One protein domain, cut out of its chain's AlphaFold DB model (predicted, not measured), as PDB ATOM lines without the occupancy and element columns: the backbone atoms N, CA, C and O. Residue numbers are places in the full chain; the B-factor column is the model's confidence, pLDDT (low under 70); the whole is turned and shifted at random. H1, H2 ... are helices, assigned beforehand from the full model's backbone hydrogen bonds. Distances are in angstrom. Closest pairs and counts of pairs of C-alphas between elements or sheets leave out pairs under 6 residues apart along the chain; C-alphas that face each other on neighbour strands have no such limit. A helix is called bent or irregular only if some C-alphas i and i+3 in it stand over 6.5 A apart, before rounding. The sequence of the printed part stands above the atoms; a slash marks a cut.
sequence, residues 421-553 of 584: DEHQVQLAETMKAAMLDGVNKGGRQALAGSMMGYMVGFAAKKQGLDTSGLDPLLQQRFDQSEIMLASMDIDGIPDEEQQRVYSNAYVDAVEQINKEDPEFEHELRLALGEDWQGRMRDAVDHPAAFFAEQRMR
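Overview. This is residues 421 to 553 of the 584 residues of an uncharacterized protein of Pseudarthrobacter sp. GA104 (UniProt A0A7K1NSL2). Crossed helices form a compact cluster: H1b and H3 make its core, H1a, H2 and H5 pack on them, and H4, residues 518 to 528, and H6 lie farthest out. The printed part has 133 residues with six named helices, class all helix. The radius of gyration of the C-alphas is 14.1 A, the spans 39, 31 and 31 A.

Arrangement. Begin at H1, residues 421 to 463, one helix by its hydrogen bonds but bent: C-alphas 441 and 444 are 9.7 A apart. Its irregular arm H1b, 444 to 463, touches H2, 472 to 489, and forms an up-and-down bundle with H3, 495 to 514, and H5, 532 to 541, each running against the one before. H1a, 421 to 441, touches H3, closest at C-alphas 428 and 505, 4.4 A. H1b has 14 of 16 O i to N i+4 pairs within hydrogen-bond range, the others every pair.

Along the chain. Find C-alpha 421 of H1a at (434.765, 407.842, 313.483) and C-alpha 552, ending H6, 543 to 552, at (430.122, 406.364, 278.430).

Size, cuts and confidence. The printed part has no cut; no printed residue is under pLDDT 70.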
ATOM      1  N   ASP A 421     434.580 409.298 313.435       97.56
ATOM      2  CA  ASP A 421     434.765 407.842 313.483       97.56
ATOM      3  C   ASP A 421     433.554 407.113 314.086       97.56
ATOM      4  O   ASP A 421     433.072 406.125 313.527       97.56
ATOM      5  N   GLU A 422     433.003 407.636 315.182       96.56
ATOM      6  CA  GLU A 422     431.796 407.103 315.825       96.56
ATOM      7  C   GLU A 422     430.560 407.201 314.907       96.56
ATOM      8  O   GLU A 422     429.752 406.270 314.846       96.56
ATOM      9  N   HIS A 423     430.439 408.294 314.145       96.75
ATOM     10  CA  HIS A 423     429.424 408.448 313.100       96.75
ATOM     11  C   HIS A 423     429.646 407.485 311.934       96.75
ATOM     12  O   HIS A 423     428.683 406.836 311.533       96.75
ATOM     13  N   GLN A 424     430.877 407.330 311.425       97.31
ATOM     14  CA  GLN A 424     431.174 406.426 310.302       97.31
ATOM     15  C   GLN A 424     430.639 405.010 310.572       97.31
ATOM     16  O   GLN A 424     429.920 404.446 309.747       97.31
ATOM     17  N   VAL A 425     430.897 404.481 311.774       96.50
ATOM     18  CA  VAL A 425     430.421 403.156 312.202       96.50
ATOM     19  C   VAL A 425     428.888 403.073 312.241       96.50
ATOM     20  O   VAL A 425     428.320 402.086 311.780       96.50
ATOM     21  N   GLN A 426     428.196 404.086 312.772       95.31
ATOM     22  CA  GLN A 426     426.731 404.062 312.905       95.31
ATOM     23  C   GLN A 426     425.979 404.321 311.592       95.31
ATOM     24  O   GLN A 426     424.911 403.739 311.371       95.31
ATOM     25  N   LEU A 427     426.542 405.138 310.696       95.88
ATOM     26  CA  LEU A 427     426.063 405.273 309.321       95.88
ATOM     27  C   LEU A 427     426.211 403.932 308.589       95.88
ATOM     28  O   LEU A 427     425.231 403.446 308.026       95.88
ATOM     29  N   ALA A 428     427.386 403.295 308.669       96.62
ATOM     30  CA  ALA A 428     427.656 402.020 308.007       96.62
ATOM     31  C   ALA A 428     426.735 400.893 308.507       96.62
ATOM     32  O   ALA A 428     426.169 400.153 307.704       96.62
ATOM     33  N   GLU A 429     426.527 400.792 309.825       94.88
ATOM     34  CA  GLU A 429     425.590 399.841 310.442       94.88
ATOM     35  C   GLU A 429     424.159 400.030 309.905       94.88
ATOM     36  O   GLU A 429     423.496 399.063 309.524       94.88
ATOM     37  N   THR A 430     423.701 401.284 309.819       94.12
ATOM     38  CA  THR A 430     422.358 401.634 309.328       94.12
ATOM     39  C   THR A 430     422.194 401.324 307.842       94.12
ATOM     40  O   THR A 430     421.220 400.681 307.446       94.12
ATOM     41  N   MET A 431     423.156 401.745 307.016       95.75
ATOM     42  CA  MET A 431     423.153 401.493 305.573       95.75
ATOM     43  C   MET A 431     423.173 399.990 305.277       95.75
ATOM     44  O   MET A 431     422.370 399.513 304.474       95.75
ATOM     45  N   LYS A 432     424.026 399.227 305.975       95.00
ATOM     46  CA  LYS A 432     424.103 397.765 305.871       95.00
ATOM     47  C   LYS A 432     422.759 397.111 306.190       95.00
ATOM     48  O   LYS A 432     422.261 396.329 305.383       95.00
ATOM     49  N   ALA A 433     422.164 397.427 307.342       92.69
ATOM     50  CA  ALA A 433     420.899 396.830 307.768       92.69
ATOM     51  C   ALA A 433     419.770 397.095 306.754       92.69
ATOM     52  O   ALA A 433     419.048 396.173 306.373       92.69
ATOM     53  N   ALA A 434     419.684 398.325 306.242       91.62
ATOM     54  CA  ALA A 434     418.717 398.725 305.224       91.62
ATOM     55  C   ALA A 434     418.929 398.042 303.854       91.62
ATOM     56  O   ALA A 434     417.958 397.717 303.167       91.62
ATOM     57  N   MET A 435     420.182 397.811 303.448       92.38
ATOM     58  CA  MET A 435     420.521 397.089 302.215       92.38
ATOM     59  C   MET A 435     420.239 395.581 302.328       92.38
ATOM     60  O   MET A 435     419.651 395.004 301.411       92.38
ATOM     61  N   LEU A 436     420.595 394.947 303.452       90.88
ATOM     62  CA  LEU A 436     420.324 393.527 303.715       90.88
ATOM     63  C   LEU A 436     418.823 393.233 303.818       90.88
ATOM     64  O   LEU A 436     418.356 392.208 303.327       90.88
ATOM     65  N   ASP A 437     418.039 394.125 304.415       87.75
ATOM     66  CA  ASP A 437     416.577 394.019 304.423       87.75
ATOM     67  C   ASP A 437     415.990 394.122 303.004       87.75
ATOM     68  O   ASP A 437     415.090 393.357 302.648       87.75
ATOM     69  N   GLY A 438     416.591 394.960 302.150       84.44
ATOM     70  CA  GLY A 438     416.345 394.978 300.708       84.44
ATOM     71  C   GLY A 438     416.583 393.614 300.050       84.44
ATOM     72  O   GLY A 438     415.683 393.102 299.385       84.44
ATOM     73  N   VAL A 439     417.739 392.977 300.287       86.44
ATOM     74  CA  VAL A 439     418.027 391.612 299.791       86.44
ATOM     75  C   VAL A 439     416.953 390.618 300.245       86.44
ATOM     76  O   VAL A 439     416.413 389.883 299.421       86.44
ATOM     77  N   ASN A 440     416.601 390.625 301.533       85.31
ATOM     78  CA  ASN A 440     415.661 389.664 302.116       85.31
ATOM     79  C   ASN A 440     414.206 389.841 301.639       85.31
ATOM     80  O   ASN A 440     413.479 388.854 301.548       85.31
ATOM     81  N   LYS A 441     413.764 391.072 301.340       82.06
ATOM     82  CA  LYS A 441     412.374 391.370 300.934       82.06
ATOM     83  C   LYS A 441     412.164 391.492 299.422       82.06
ATOM     84  O   LYS A 441     411.067 391.212 298.946       82.06
ATOM     85  N   GLY A 442     413.179 391.929 298.674       79.12
ATOM     86  CA  GLY A 442     413.081 392.251 297.243       79.12
ATOM     87  C   GLY A 442     414.309 391.870 296.406       79.12
ATOM     88  O   GLY A 442     414.430 392.305 295.257       79.12
ATOM     89  N   GLY A 443     415.231 391.075 296.956       86.81
ATOM     90  CA  GLY A 443     416.395 390.544 296.247       86.81
ATOM     91  C   GLY A 443     417.368 391.609 295.726       86.81
ATOM     92  O   GLY A 443     417.421 392.746 296.205       86.81
ATOM     93  N   ARG A 444     418.142 391.238 294.695       87.25
ATOM     94  CA  ARG A 444     419.159 392.099 294.053       87.25
ATOM     95  C   ARG A 444     418.606 393.461 293.590       87.25
ATOM     96  O   ARG A 444     419.347 394.438 293.620       87.25
ATOM     97  N   GLN A 445     417.326 393.565 293.213       87.44
ATOM     98  CA  GLN A 445     416.731 394.838 292.777       87.44
ATOM     99  C   GLN A 445     416.533 395.824 293.941       87.44
ATOM    100  O   GLN A 445     416.873 396.998 293.804       87.44
ATOM    101  N   ALA A 446     416.039 395.366 295.095       87.69
ATOM    102  CA  ALA A 446     415.865 396.222 296.274       87.69
ATOM    103  C   ALA A 446     417.199 396.547 296.981       87.69
ATOM    104  O   ALA A 446     417.344 397.634 297.552       87.69
ATOM    105  N   LEU A 447     418.199 395.661 296.873       90.31
ATOM    106  CA  LEU A 447     419.595 395.981 297.196       90.31
ATOM    107  C   LEU A 447     420.102 397.139 296.325       90.31
ATOM    108  O   LEU A 447     420.503 398.171 296.859       90.31
ATOM    109  N   ALA A 448     420.020 397.006 294.996       88.88
ATOM    110  CA  ALA A 448     420.469 398.036 294.061       88.88
ATOM    111  C   ALA A 448     419.740 399.377 294.270       88.88
ATOM    112  O   ALA A 448     420.382 400.425 294.259       88.88
ATOM    113  N   GLY A 449     418.429 399.356 294.537       89.50
ATOM    114  CA  GLY A 449     417.660 400.551 294.904       89.50
ATOM    115  C   GLY A 449     418.154 401.212 296.195       89.50
ATOM    116  O   GLY A 449     418.340 402.427 296.230       89.50
ATOM    117  N   SER A 450     418.448 400.424 297.237       91.44
ATOM    118  CA  SER A 450     418.989 400.946 298.503       91.44
ATOM    119  C   SER A 450     420.395 401.532 298.350       91.44
ATOM    120  O   SER A 450     420.672 402.601 298.890       91.44
ATOM    121  N   MET A 451     421.266 400.869 297.583       91.88
ATOM    122  CA  MET A 451     422.606 401.365 297.254       91.88
ATOM    123  C   MET A 451     422.553 402.676 296.478       91.88
ATOM    124  O   MET A 451     423.177 403.651 296.887       91.88
ATOM    125  N   MET A 452     421.758 402.722 295.406       90.50
ATOM    126  CA  MET A 452     421.543 403.935 294.620       90.50
ATOM    127  C   MET A 452     421.056 405.081 295.510       90.50
ATOM    128  O   MET A 452     421.667 406.145 295.489       90.50
ATOM    129  N   GLY A 453     420.029 404.849 296.335       91.62
ATOM    130  CA  GLY A 453     419.471 405.851 297.247       91.62
ATOM    131  C   GLY A 453     420.512 406.475 298.183       91.62
ATOM    132  O   GLY A 453     420.614 407.697 298.240       91.62
ATOM    133  N   TYR A 454     421.341 405.665 298.855       93.38
ATOM    134  CA  TYR A 454     422.419 406.202 299.697       93.38
ATOM    135  C   TYR A 454     423.540 406.867 298.881       93.38
ATOM    136  O   TYR A 454     424.067 407.893 299.311       93.38
ATOM    137  N   MET A 455     423.881 406.344 297.700       91.50
ATOM    138  CA  MET A 455     424.932 406.902 296.842       91.50
ATOM    139  C   MET A 455     424.601 408.319 296.356       91.50
ATOM    140  O   MET A 455     425.460 409.196 296.398       91.50
ATOM    141  N   VAL A 456     423.355 408.578 295.938       89.12
ATOM    142  CA  VAL A 456     422.925 409.934 295.543       89.12
ATOM    143  C   VAL A 456     422.420 410.791 296.706       89.12
ATOM    144  O   VAL A 456     422.329 412.009 296.551       89.12
ATOM    145  N   GLY A 457     422.145 410.198 297.873       87.56
ATOM    146  CA  GLY A 457     421.621 410.884 299.057       87.56
ATOM    147  C   GLY A 457     422.442 412.100 299.490       87.56
ATOM    148  O   GLY A 457     421.882 413.169 299.739       87.56
ATOM    149  N   PHE A 458     423.774 411.978 299.484       85.50
ATOM    150  CA  PHE A 458     424.673 413.086 299.818       85.50
ATOM    151  C   PHE A 458     424.544 414.267 298.845       85.50
ATOM    152  O   PHE A 458     424.367 415.421 299.250       85.50
ATOM    153  N   ALA A 459     424.598 413.981 297.542       84.12
ATOM    154  CA  ALA A 459     424.540 415.009 296.513       84.12
ATOM    155  C   ALA A 459     423.156 415.657 296.402       84.12
ATOM    156  O   ALA A 459     423.091 416.860 296.166       84.12
ATOM    157  N   ALA A 460     422.066 414.915 296.628       82.75
ATOM    158  CA  ALA A 460     420.717 415.476 296.623       82.75
ATOM    159  C   ALA A 460     420.538 416.554 297.703       82.75
ATOM    160  O   ALA A 460     420.081 417.651 297.377       82.75
ATOM    161  N   LYS A 461     421.011 416.310 298.940       82.06
ATOM    162  CA  LYS A 461     421.065 417.343 299.995       82.06
ATOM    163  C   LYS A 461     421.940 418.525 299.580       82.06
ATOM    164  O   LYS A 461     421.536 419.674 299.724       82.06
ATOM    165  N   LYS A 462     423.134 418.260 299.037       79.69
ATOM    166  CA  LYS A 462     424.102 419.298 298.629       79.69
ATOM    167  C   LYS A 462     423.638 420.146 297.433       79.69
ATOM    168  O   LYS A 462     424.137 421.252 297.253       79.69
ATOM    169  N   GLN A 463     422.702 419.644 296.627       81.00
ATOM    170  CA  GLN A 463     422.133 420.321 295.454       81.00
ATOM    171  C   GLN A 463     420.707 420.854 295.684       81.00
ATOM    172  O   GLN A 463     420.182 421.545 294.816       81.00
ATOM    173  N   GLY A 464     420.082 420.555 296.829       78.38
ATOM    174  CA  GLY A 464     418.710 420.971 297.136       78.38
ATOM    175  C   GLY A 464     417.655 420.336 296.224       78.38
ATOM    176  O   GLY A 464     416.670 420.993 295.892       78.38
ATOM    177  N   LEU A 465     417.875 419.094 295.775       79.88
ATOM    178  CA  LEU A 465     416.930 418.391 294.902       79.88
ATOM    179  C   LEU A 465     415.632 418.076 295.654       79.88
ATOM    180  O   LEU A 465     415.675 417.574 296.777       79.88
ATOM    181  N   ASP A 466     414.483 418.305 295.016       79.38
ATOM    182  CA  ASP A 466     413.215 417.787 295.528       79.38
ATOM    183  C   ASP A 466     413.161 416.264 295.338       79.38
ATOM    184  O   ASP A 466     413.399 415.742 294.248       79.38
ATOM    185  N   THR A 467     412.853 415.558 296.422       78.69
ATOM    186  CA  THR A 467     412.701 414.099 296.470       78.69
ATOM    187  C   THR A 467     411.230 413.673 296.437       78.69
ATOM    188  O   THR A 467     410.922 412.484 296.572       78.69
ATOM    189  N   SER A 468     410.296 414.619 296.276       78.69
ATOM    190  CA  SER A 468     408.876 414.318 296.106       78.69
ATOM    191  C   SER A 468     408.606 413.569 294.790       78.69
ATOM    192  O   SER A 468     409.281 413.760 293.782       78.69
ATOM    193  N   GLY A 469     407.641 412.643 294.807       81.06
ATOM    194  CA  GLY A 469     407.272 411.835 293.634       81.06
ATOM    195  C   GLY A 469     408.256 410.725 293.232       81.06
ATOM    196  O   GLY A 469     407.955 409.982 292.299       81.06
ATOM    197  N   LEU A 470     409.392 410.574 293.922       85.19
ATOM    198  CA  LEU A 470     410.308 409.447 293.725       85.19
ATOM    199  C   LEU A 470     409.707 408.119 294.216       85.19
ATOM    200  O   LEU A 470     408.752 408.092 294.993       85.19
ATOM    201  N   ASP A 471     410.308 407.006 293.785       89.12
ATOM    202  CA  ASP A 471     409.976 405.673 294.295       89.12
ATOM    203  C   ASP A 471     410.093 405.622 295.838       89.12
ATOM    204  O   ASP A 471     411.073 406.148 296.378       89.12
ATOM    205  N   PRO A 472     409.153 404.982 296.566       87.06
ATOM    206  CA  PRO A 472     409.152 404.979 298.031       87.06
ATOM    207  C   PRO A 472     410.432 404.439 298.682       87.06
ATOM    208  O   PRO A 472     410.812 404.926 299.747       87.06
ATOM    209  N   LEU A 473     411.122 403.470 298.064       85.56
ATOM    210  CA  LEU A 473     412.398 402.964 298.575       85.56
ATOM    211  C   LEU A 473     413.494 404.021 298.420       85.56
ATOM    212  O   LEU A 473     414.254 404.250 299.359       85.56
ATOM    213  N   LEU A 474     413.559 404.695 297.268       88.06
ATOM    214  CA  LEU A 474     414.500 405.798 297.067       88.06
ATOM    215  C   LEU A 474     414.205 406.942 298.043       88.06
ATOM    216  O   LEU A 474     415.122 407.383 298.734       88.06
ATOM    217  N   GLN A 475     412.944 407.366 298.171       86.81
ATOM    218  CA  GLN A 475     412.543 408.427 299.100       86.81
ATOM    219  C   GLN A 475     412.918 408.086 300.553       86.81
ATOM    220  O   GLN A 475     413.541 408.907 301.219       86.81
ATOM    221  N   GLN A 476     412.661 406.857 301.025       86.81
ATOM    222  CA  GLN A 476     413.075 406.429 302.370       86.81
ATOM    223  C   GLN A 476     414.597 406.563 302.578       86.81
ATOM    224  O   GLN A 476     415.045 406.965 303.653       86.81
ATOM    225  N   ARG A 477     415.405 406.230 301.562       90.50
ATOM    226  CA  ARG A 477     416.874 406.301 301.630       90.50
ATOM    227  C   ARG A 477     417.376 407.747 301.564       90.50
ATOM    228  O   ARG A 477     418.338 408.064 302.262       90.50
ATOM    229  N   PHE A 478     416.707 408.634 300.824       88.62
ATOM    230  CA  PHE A 478     416.973 410.078 300.857       88.62
ATOM    231  C   PHE A 478     416.681 410.680 302.236       88.62
ATOM    232  O   PHE A 478     417.587 411.260 302.826       88.62
ATOM    233  N   ASP A 479     415.482 410.466 302.789       85.69
ATOM    234  CA  ASP A 479     415.109 410.931 304.134       85.69
ATOM    235  C   ASP A 479     416.106 410.436 305.202       85.69
ATOM    236  O   ASP A 479     416.506 411.190 306.087       85.69
ATOM    237  N   GLN A 480     416.561 409.180 305.112       89.81
ATOM    238  CA  GLN A 480     417.604 408.647 305.996       89.81
ATOM    239  C   GLN A 480     418.966 409.319 305.789       89.81
ATOM    240  O   GLN A 480     419.634 409.630 306.772       89.81
ATOM    241  N   SER A 481     419.370 409.577 304.543       92.00
ATOM    242  CA  SER A 481     420.620 410.285 304.229       92.00
ATOM    243  C   SER A 481     420.599 411.714 304.784       92.00
ATOM    244  O   SER A 481     421.557 412.147 305.417       92.00
ATOM    245  N   GLU A 482     419.478 412.421 304.624       89.19
ATOM    246  CA  GLU A 482     419.232 413.753 305.186       89.19
ATOM    247  C   GLU A 482     419.402 413.742 306.716       89.19
ATOM    248  O   GLU A 482     420.188 414.517 307.261       89.19
ATOM    249  N   ILE A 483     418.775 412.777 307.403       89.75
ATOM    250  CA  ILE A 483     418.918 412.572 308.854       89.75
ATOM    251  C   ILE A 483     420.370 412.260 309.252       89.75
ATOM    252  O   ILE A 483     420.851 412.800 310.250       89.75
ATOM    253  N   MET A 484     421.079 411.396 308.518       93.19
ATOM    254  CA  MET A 484     422.475 411.035 308.807       93.19
ATOM    255  C   MET A 484     423.399 412.252 308.751       93.19
ATOM    256  O   MET A 484     424.198 412.457 309.663       93.19
ATOM    257  N   LEU A 485     423.264 413.076 307.711       92.12
ATOM    258  CA  LEU A 485     424.083 414.272 307.538       92.12
ATOM    259  C   LEU A 485     423.738 415.332 308.586       92.12
ATOM    260  O   LEU A 485     424.640 415.832 309.253       92.12
ATOM    261  N   ALA A 486     422.449 415.579 308.837       90.31
ATOM    262  CA  ALA A 486     422.001 416.472 309.904       90.31
ATOM    263  C   ALA A 486     422.521 416.036 311.288       90.31
ATOM    264  O   ALA A 486     422.824 416.873 312.136       90.31
ATOM    265  N   SER A 487     422.665 414.724 311.519       92.75
ATOM    266  CA  SER A 487     423.178 414.159 312.777       92.75
ATOM    267  C   SER A 487     424.673 414.392 312.998       92.75
ATOM    268  O   SER A 487     425.110 414.398 314.148       92.75
ATOM    269  N   MET A 488     425.447 414.562 311.924       94.56
ATOM    270  CA  MET A 488     426.862 414.951 311.974       94.56
ATOM    271  C   MET A 488     427.016 416.471 312.072       94.56
ATOM    272  O   MET A 488     427.823 416.971 312.852       94.56
ATOM    273  N   ASP A 489     426.191 417.192 311.318       92.31
ATOM    274  CA  ASP A 489     426.118 418.648 311.262       92.31
ATOM    275  C   ASP A 489     425.835 419.273 312.640       92.31
ATOM    276  O   ASP A 489     426.570 420.145 313.105       92.31
ATOM    277  N   ILE A 490     424.834 418.737 313.348       91.88
ATOM    278  CA  ILE A 490     424.460 419.150 314.709       91.88
ATOM    279  C   ILE A 490     425.475 418.728 315.785       91.88
ATOM    280  O   ILE A 490     425.530 419.330 316.856       91.88
ATOM    281  N   ASP A 491     426.297 417.713 315.506       93.38
ATOM    282  CA  ASP A 491     427.415 417.299 316.363       93.38
ATOM    283  C   ASP A 491     428.699 418.112 316.072       93.38
ATOM    284  O   ASP A 491     429.714 417.918 316.738       93.38
ATOM    285  N   GLY A 492     428.650 419.057 315.121       92.62
ATOM    286  CA  GLY A 492     429.723 420.010 314.826       92.62
ATOM    287  C   GLY A 492     430.719 419.572 313.748       92.62
ATOM    288  O   GLY A 492     431.747 420.229 313.582       92.62
ATOM    289  N   ILE A 493     430.443 418.492 313.011       95.19
ATOM    290  CA  ILE A 493     431.325 417.998 311.945       95.19
ATOM    291  C   ILE A 493     431.190 418.908 310.703       95.19
ATOM    292  O   ILE A 493     430.066 419.126 310.240       95.19
ATOM    293  N   PRO A 494     432.290 419.440 310.131       94.00
ATOM    294  CA  PRO A 494     432.237 420.323 308.961       94.00
ATOM    295  C   PRO A 494     431.920 419.555 307.668       94.00
ATOM    296  O   PRO A 494     432.312 418.401 307.530       94.00
ATOM    297  N   ASP A 495     431.264 420.194 306.693       91.25
ATOM    298  CA  ASP A 495     430.755 419.573 305.454       91.25
ATOM    299  C   ASP A 495     431.765 418.699 304.683       91.25
ATOM    300  O   ASP A 495     431.393 417.646 304.165       91.25
ATOM    301  N   GLU A 496     433.044 419.088 304.616       92.00
ATOM    302  CA  GLU A 496     434.101 418.289 303.969       92.00
ATOM    303  C   GLU A 496     434.380 416.972 304.717       92.00
ATOM    304  O   GLU A 496     434.652 415.936 304.109       92.00
ATOM    305  N   GLU A 497     434.269 416.988 306.046       95.94
ATOM    306  CA  GLU A 497     434.404 415.799 306.882       95.94
ATOM    307  C   GLU A 497     433.101 414.994 306.945       95.94
ATOM    308  O   GLU A 497     433.174 413.769 306.887       95.94
ATOM    309  N   GLN A 498     431.924 415.639 306.947       95.00
ATOM    310  CA  GLN A 498     430.632 414.956 306.762       95.00
ATOM    311  C   GLN A 498     430.649 414.135 305.470       95.00
ATOM    312  O   GLN A 498     430.253 412.970 305.472       95.00
ATOM    313  N   GLN A 499     431.146 414.729 304.380       94.25
ATOM    314  CA  GLN A 499     431.284 414.070 303.089       94.25
ATOM    315  C   GLN A 499     432.183 412.827 303.192       94.25
ATOM    316  O   GLN A 499     431.736 411.724 302.880       94.25
ATOM    317  N   ARG A 500     433.407 412.980 303.720       95.62
ATOM    318  CA  ARG A 500     434.380 411.885 303.901       95.62
ATOM    319  C   ARG A 500     433.862 410.757 304.802       95.62
ATOM    320  O   ARG A 500     434.113 409.585 304.531       95.62
ATOM    321  N   VAL A 501     433.169 411.100 305.889       97.06
ATOM    322  CA  VAL A 501     432.576 410.134 306.828       97.06
ATOM    323  C   VAL A 501     431.444 409.365 306.156       97.06
ATOM    324  O   VAL A 501     431.398 408.142 306.257       97.06
ATOM    325  N   TYR A 502     430.568 410.056 305.427       96.75
ATOM    326  CA  TYR A 502     429.444 409.442 304.728       96.75
ATOM    327  C   TYR A 502     429.907 408.532 303.572       96.75
ATOM    328  O   TYR A 502     429.426 407.404 303.456       96.75
ATOM    329  N   SER A 503     430.879 408.965 302.757       95.75
ATOM    330  CA  SER A 503     431.399 408.162 301.640       95.75
ATOM    331  C   SER A 503     432.241 406.965 302.099       95.75
ATOM    332  O   SER A 503     432.137 405.891 301.503       95.75
ATOM    333  N   ASN A 504     432.975 407.072 303.213       97.25
ATOM    334  CA  ASN A 504     433.568 405.903 303.873       97.25
ATOM    335  C   ASN A 504     432.503 404.949 304.436       97.25
ATOM    336  O   ASN A 504     432.577 403.753 304.176       97.25
ATOM    337  N   ALA A 505     431.506 405.454 305.169       97.75
ATOM    338  CA  ALA A 505     430.472 404.625 305.789       97.75
ATOM    339  C   ALA A 505     429.658 403.815 304.763       97.75
ATOM    340  O   ALA A 505     429.277 402.674 305.026       97.75
ATOM    341  N   TYR A 506     429.440 404.380 303.574       96.81
ATOM    342  CA  TYR A 506     428.837 403.677 302.444       96.81
ATOM    343  C   TYR A 506     429.703 402.499 301.957       96.81
ATOM    344  O   TYR A 506     429.188 401.398 301.763       96.81
ATOM    345  N   VAL A 507     431.023 402.689 301.826       96.88
ATOM    346  CA  VAL A 507     431.955 401.602 301.469       96.88
ATOM    347  C   VAL A 507     432.037 400.551 302.584       96.88
ATOM    348  O   VAL A 507     431.943 399.361 302.291       96.88
ATOM    349  N   ASP A 508     432.106 400.962 303.854       97.56
ATOM    350  CA  ASP A 508     432.106 400.068 305.024       97.56
ATOM    351  C   ASP A 508     430.828 399.211 305.110       97.56
ATOM    352  O   ASP A 508     430.871 398.059 305.555       97.56
ATOM    353  N   ALA A 509     429.678 399.756 304.696       96.69
ATOM    354  CA  ALA A 509     428.417 399.024 304.611       96.69
ATOM    355  C   ALA A 509     428.448 397.973 303.492       96.69
ATOM    356  O   ALA A 509     428.119 396.809 303.734       96.69
ATOM    357  N   VAL A 510     428.898 398.353 302.290       95.25
ATOM    358  CA  VAL A 510     429.020 397.439 301.141       95.25
ATOM    359  C   VAL A 510     430.035 396.329 301.418       95.25
ATOM    360  O   VAL A 510     429.750 395.160 301.177       95.25
ATOM    361  N   GLU A 511     431.177 396.646 302.027       95.50
ATOM    362  CA  GLU A 511     432.146 395.648 302.482       95.50
ATOM    363  C   GLU A 511     431.563 394.635 303.472       95.50
ATOM    364  O   GLU A 511     431.960 393.470 303.480       95.50
ATOM    365  N   GLN A 512     430.662 395.067 304.355       94.44
ATOM    366  CA  GLN A 512     430.005 394.166 305.296       94.44
ATOM    367  C   GLN A 512     428.932 393.296 304.639       94.44
ATOM    368  O   GLN A 512     428.661 392.216 305.154       94.44
ATOM    369  N   ILE A 513     428.367 393.722 303.509       92.94
ATOM    370  CA  ILE A 513     427.481 392.893 302.682       92.94
ATOM    371  C   ILE A 513     428.313 391.877 301.895       92.94
ATOM    372  O   ILE A 513     427.977 390.703 301.913       92.94
ATOM    373  N   ASN A 514     429.450 392.273 301.314       91.69
ATOM    374  CA  ASN A 514     430.385 391.360 300.634       91.69
ATOM    375  C   ASN A 514     430.884 390.219 301.550       91.69
ATOM    376  O   ASN A 514     431.104 389.097 301.103       91.69
ATOM    377  N   LYS A 515     431.033 390.493 302.855       91.81
ATOM    378  CA  LYS A 515     431.394 389.497 303.884       91.81
ATOM    379  C   LYS A 515     430.264 388.499 304.195       91.81
ATOM    380  O   LYS A 515     430.541 387.448 304.768       91.81
ATOM    381  N   GLU A 516     429.022 388.811 303.823       88.50
ATOM    382  CA  GLU A 516     427.834 387.954 303.977       88.50
ATOM    383  C   GLU A 516     427.383 387.327 302.636       88.50
ATOM    384  O   GLU A 516     426.820 386.235 302.634       88.50
ATOM    385  N   ASP A 517     427.703 387.963 301.503       87.88
ATOM    386  CA  ASP A 517     427.491 387.499 300.125       87.88
ATOM    387  C   ASP A 517     428.751 387.751 299.260       87.88
ATOM    388  O   ASP A 517     428.914 388.830 298.680       87.88
ATOM    389  N   PRO A 518     429.652 386.757 299.131       88.50
ATOM    390  CA  PRO A 518     430.855 386.880 298.305       88.50
ATOM    391  C   PRO A 518     430.602 386.896 296.787       88.50
ATOM    392  O   PRO A 518     431.484 387.316 296.034       88.50
ATOM    393  N   GLU A 519     429.433 386.451 296.303       88.31
ATOM    394  CA  GLU A 519     429.097 386.555 294.873       88.31
ATOM    395  C   GLU A 519     428.871 388.021 294.492       88.31
ATOM    396  O   GLU A 519     429.277 388.463 293.415       88.31
ATOM    397  N   PHE A 520     428.307 388.805 295.412       88.06
ATOM    398  CA  PHE A 520     428.116 390.237 295.234       88.06
ATOM    399  C   PHE A 520     429.444 391.013 295.111       88.06
ATOM    400  O   PHE A 520     429.552 391.894 294.258       88.06
ATOM    401  N   GLU A 521     430.508 390.636 295.835       88.88
ATOM    402  CA  GLU A 521     431.843 391.236 295.632       88.88
ATOM    403  C   GLU A 521     432.388 390.959 294.216       88.88
ATOM    404  O   GLU A 521     433.048 391.811 293.613       88.88
ATOM    405  N   HIS A 522     432.085 389.787 293.648       88.94
ATOM    406  CA  HIS A 522     432.451 389.458 292.270       88.94
ATOM    407  C   HIS A 522     431.632 390.267 291.250       88.94
ATOM    408  O   HIS A 522     432.211 390.810 290.306       88.94
ATOM    409  N   GLU A 523     430.319 390.430 291.462       88.12
ATOM    410  CA  GLU A 523     429.478 391.338 290.666       88.12
ATOM    411  C   GLU A 523     430.027 392.778 290.688       88.12
ATOM    412  O   GLU A 523     430.138 393.412 289.635       88.12
ATOM    413  N   LEU A 524     430.446 393.280 291.858       88.50
ATOM    414  CA  LEU A 524     431.032 394.616 292.006       88.50
ATOM    415  C   LEU A 524     432.393 394.758 291.314       88.50
ATOM    416  O   LEU A 524     432.603 395.754 290.617       88.50
ATOM    417  N   ARG A 525     433.295 393.770 291.423       91.69
ATOM    418  CA  ARG A 525     434.563 393.771 290.666       91.69
ATOM    419  C   ARG A 525     434.335 393.771 289.156       91.69
ATOM    420  O   ARG A 525     435.015 394.502 288.441       91.69
ATOM    421  N   LEU A 526     433.363 393.003 288.661       89.50
ATOM    422  CA  LEU A 526     433.009 392.988 287.237       89.50
ATOM    423  C   LEU A 526     432.372 394.309 286.774       89.50
ATOM    424  O   LEU A 526     432.613 394.743 285.647       89.50
ATOM    425  N   ALA A 527     431.561 394.950 287.621       87.00
ATOM    426  CA  ALA A 527     430.869 396.192 287.291       87.00
ATOM    427  C   ALA A 527     431.766 397.436 287.399       87.00
ATOM    428  O   ALA A 527     431.700 398.320 286.547       87.00
ATOM    429  N   LEU A 528     432.602 397.536 288.436       89.12
ATOM    430  CA  LEU A 528     433.398 398.729 288.747       89.12
ATOM    431  C   LEU A 528     434.889 398.546 288.434       89.12
ATOM    432  O   LEU A 528     435.500 399.474 287.904       89.12
ATOM    433  N   GLY A 529     435.444 397.355 288.639       91.06
ATOM    434  CA  GLY A 529     436.871 397.037 288.528       91.06
ATOM    435  C   GLY A 529     437.449 396.584 289.871       91.06
ATOM    436  O   GLY A 529     436.736 396.530 290.868       91.06
ATOM    437  N   GLU A 530     438.749 396.276 289.917       90.50
ATOM    438  CA  GLU A 530     439.407 395.854 291.168       90.50
ATOM    439  C   GLU A 530     439.345 396.935 292.258       90.50
ATOM    440  O   GLU A 530     438.982 396.639 293.395       90.50
ATOM    441  N   ASP A 531     439.596 398.199 291.900       93.25
ATOM    442  CA  ASP A 531     439.371 399.355 292.779       93.25
ATOM    443  C   ASP A 531     437.894 399.795 292.757       93.25
ATOM    444  O   ASP A 531     437.533 400.896 292.334       93.25
ATOM    445  N   TRP A 532     437.001 398.892 293.164       92.56
ATOM    446  CA  TRP A 532     435.586 399.216 293.342       92.56
ATOM    447  C   TRP A 532     435.361 400.116 294.570       92.56
ATOM    448  O   TRP A 532     434.431 400.921 294.561       92.56
ATOM    449  N   GLN A 533     436.222 400.023 295.592       93.94
ATOM    450  CA  GLN A 533     436.156 400.815 296.827       93.94
ATOM    451  C   GLN A 533     436.405 402.307 296.560       93.94
ATOM    452  O   GLN A 533     435.600 403.142 296.973       93.94
ATOM    453  N   GLY A 534     437.487 402.654 295.847       92.50
ATOM    454  CA  GLY A 534     437.775 404.027 295.427       92.50
ATOM    455  C   GLY A 534     436.649 404.579 294.561       92.50
ATOM    456  O   GLY A 534     436.044 405.593 294.902       92.50
ATOM    457  N   ARG A 535     436.251 403.818 293.534       90.94
ATOM    458  CA  ARG A 535     435.138 404.172 292.639       90.94
ATOM    459  C   ARG A 535     433.798 404.371 293.350       90.94
ATOM    460  O   ARG A 535     433.016 405.197 292.895       90.94
ATOM    461  N   MET A 536     433.503 403.644 294.430       91.38
ATOM    462  CA  MET A 536     432.292 403.876 295.230       91.38
ATOM    463  C   MET A 536     432.388 405.131 296.096       91.38
ATOM    464  O   MET A 536     431.394 405.844 296.208       91.38
ATOM    465  N   ARG A 537     433.561 405.436 296.665       92.31
ATOM    466  CA  ARG A 537     433.786 406.701 297.378       92.31
ATOM    467  C   ARG A 537     433.595 407.889 296.426       92.31
ATOM    468  O   ARG A 537     432.745 408.737 296.682       92.31
ATOM    469  N   ASP A 538     434.252 407.849 295.266       90.31
ATOM    470  CA  ASP A 538     434.111 408.840 294.191       90.31
ATOM    471  C   ASP A 538     432.657 408.966 293.693       90.31
ATOM    472  O   ASP A 538     432.208 410.055 293.335       90.31
ATOM    473  N   ALA A 539     431.890 407.868 293.684       88.62
ATOM    474  CA  ALA A 539     430.481 407.872 293.290       88.62
ATOM    475  C   ALA A 539     429.557 408.552 294.311       88.62
ATOM    476  O   ALA A 539     428.556 409.138 293.910       88.62
ATOM    477  N   VAL A 540     429.879 408.490 295.604       88.12
ATOM    478  CA  VAL A 540     429.158 409.221 296.662       88.12
ATOM    479  C   VAL A 540     429.569 410.696 296.676       88.12
ATOM    480  O   VAL A 540     428.729 411.583 296.833       88.12
ATOM    481  N   ASP A 541     430.859 410.963 296.464       87.56
ATOM    482  CA  ASP A 541     431.427 412.308 296.455       87.56
ATOM    483  C   ASP A 541     430.996 413.115 295.215       87.56
ATOM    484  O   ASP A 541     430.704 414.316 295.309       87.56
ATOM    485  N   HIS A 542     430.938 412.467 294.046       88.06
ATOM    486  CA  HIS A 542     430.699 413.076 292.733       88.06
ATOM    487  C   HIS A 542     429.724 412.256 291.838       88.06
ATOM    488  O   HIS A 542     430.049 411.965 290.680       88.06
ATOM    489  N   PRO A 543     428.492 411.921 292.286       84.50
ATOM    490  CA  PRO A 543     427.598 410.992 291.576       84.50
ATOM    491  C   PRO A 543     427.247 411.414 290.145       84.50
ATOM    492  O   PRO A 543     427.120 410.565 289.265       84.50
ATOM    493  N   ALA A 544     427.138 412.717 289.867       85.19
ATOM    494  CA  ALA A 544     426.894 413.212 288.510       85.19
ATOM    495  C   ALA A 544     428.045 412.870 287.538       85.19
ATOM    496  O   ALA A 544     427.793 412.503 286.389       85.19
ATOM    497  N   ALA A 545     429.298 412.934 288.004       87.94
ATOM    498  CA  ALA A 545     430.467 412.541 287.219       87.94
ATOM    499  C   ALA A 545     430.543 411.013 287.065       87.94
ATOM    500  O   ALA A 545     430.778 410.516 285.965       87.94
ATOM    501  N   PHE A 546     430.247 410.268 288.134       86.69
ATOM    502  CA  PHE A 546     430.169 408.807 288.097       86.69
ATOM    503  C   PHE A 546     429.119 408.304 287.095       86.69
ATOM    504  O   PHE A 546     429.429 407.468 286.249       86.69
ATOM    505  N   PHE A 547     427.894 408.845 287.099       84.12
ATOM    506  CA  PHE A 547     426.883 408.469 286.103       84.12
ATOM    507  C   PHE A 547     427.275 408.867 284.676       84.12
ATOM    508  O   PHE A 547     426.928 408.146 283.740       84.12
ATOM    509  N   ALA A 548     428.013 409.966 284.487       86.75
ATOM    510  CA  ALA A 548     428.575 410.307 283.183       86.75
ATOM    511  C   ALA A 548     429.615 409.264 282.723       86.75
ATOM    512  O   ALA A 548     429.544 408.823 281.575       86.75
ATOM    513  N   GLU A 549     430.505 408.789 283.607       86.06
ATOM    514  CA  GLU A 549     431.423 407.681 283.295       86.06
ATOM    515  C   GLU A 549     430.638 406.410 282.932       86.06
ATOM    516  O   GLU A 549     430.848 405.855 281.855       86.06
ATOM    517  N   GLN A 550     429.690 405.972 283.770       82.50
ATOM    518  CA  GLN A 550     428.947 404.724 283.532       82.50
ATOM    519  C   GLN A 550     428.078 404.770 282.260       82.50
ATOM    520  O   GLN A 550     427.879 403.734 281.629       82.50
ATOM    521  N   ARG A 551     427.591 405.949 281.838       84.50
ATOM    522  CA  ARG A 551     426.897 406.137 280.545       84.50
ATOM    523  C   ARG A 551     427.838 406.004 279.342       84.50
ATOM    524  O   ARG A 551     427.411 405.517 278.298       84.50
ATOM    525  N   MET A 552     429.095 406.429 279.481       84.31
ATOM    526  CA  MET A 552     430.122 406.364 278.430       84.31
ATOM    527  C   MET A 552     430.857 405.017 278.383       84.31
ATOM    528  O   MET A 552     431.500 404.688 277.384       84.31
ATOM    529  N   ARG A 553     430.788 404.232 279.461       78.25
ATOM    530  CA  ARG A 553     431.495 402.959 279.595       78.25
ATOM    531  C   ARG A 553     430.866 401.890 278.687       78.25
ATOM    532  O   ARG A 553     429.656 401.668 278.760       78.25
TER     533      ARG A 553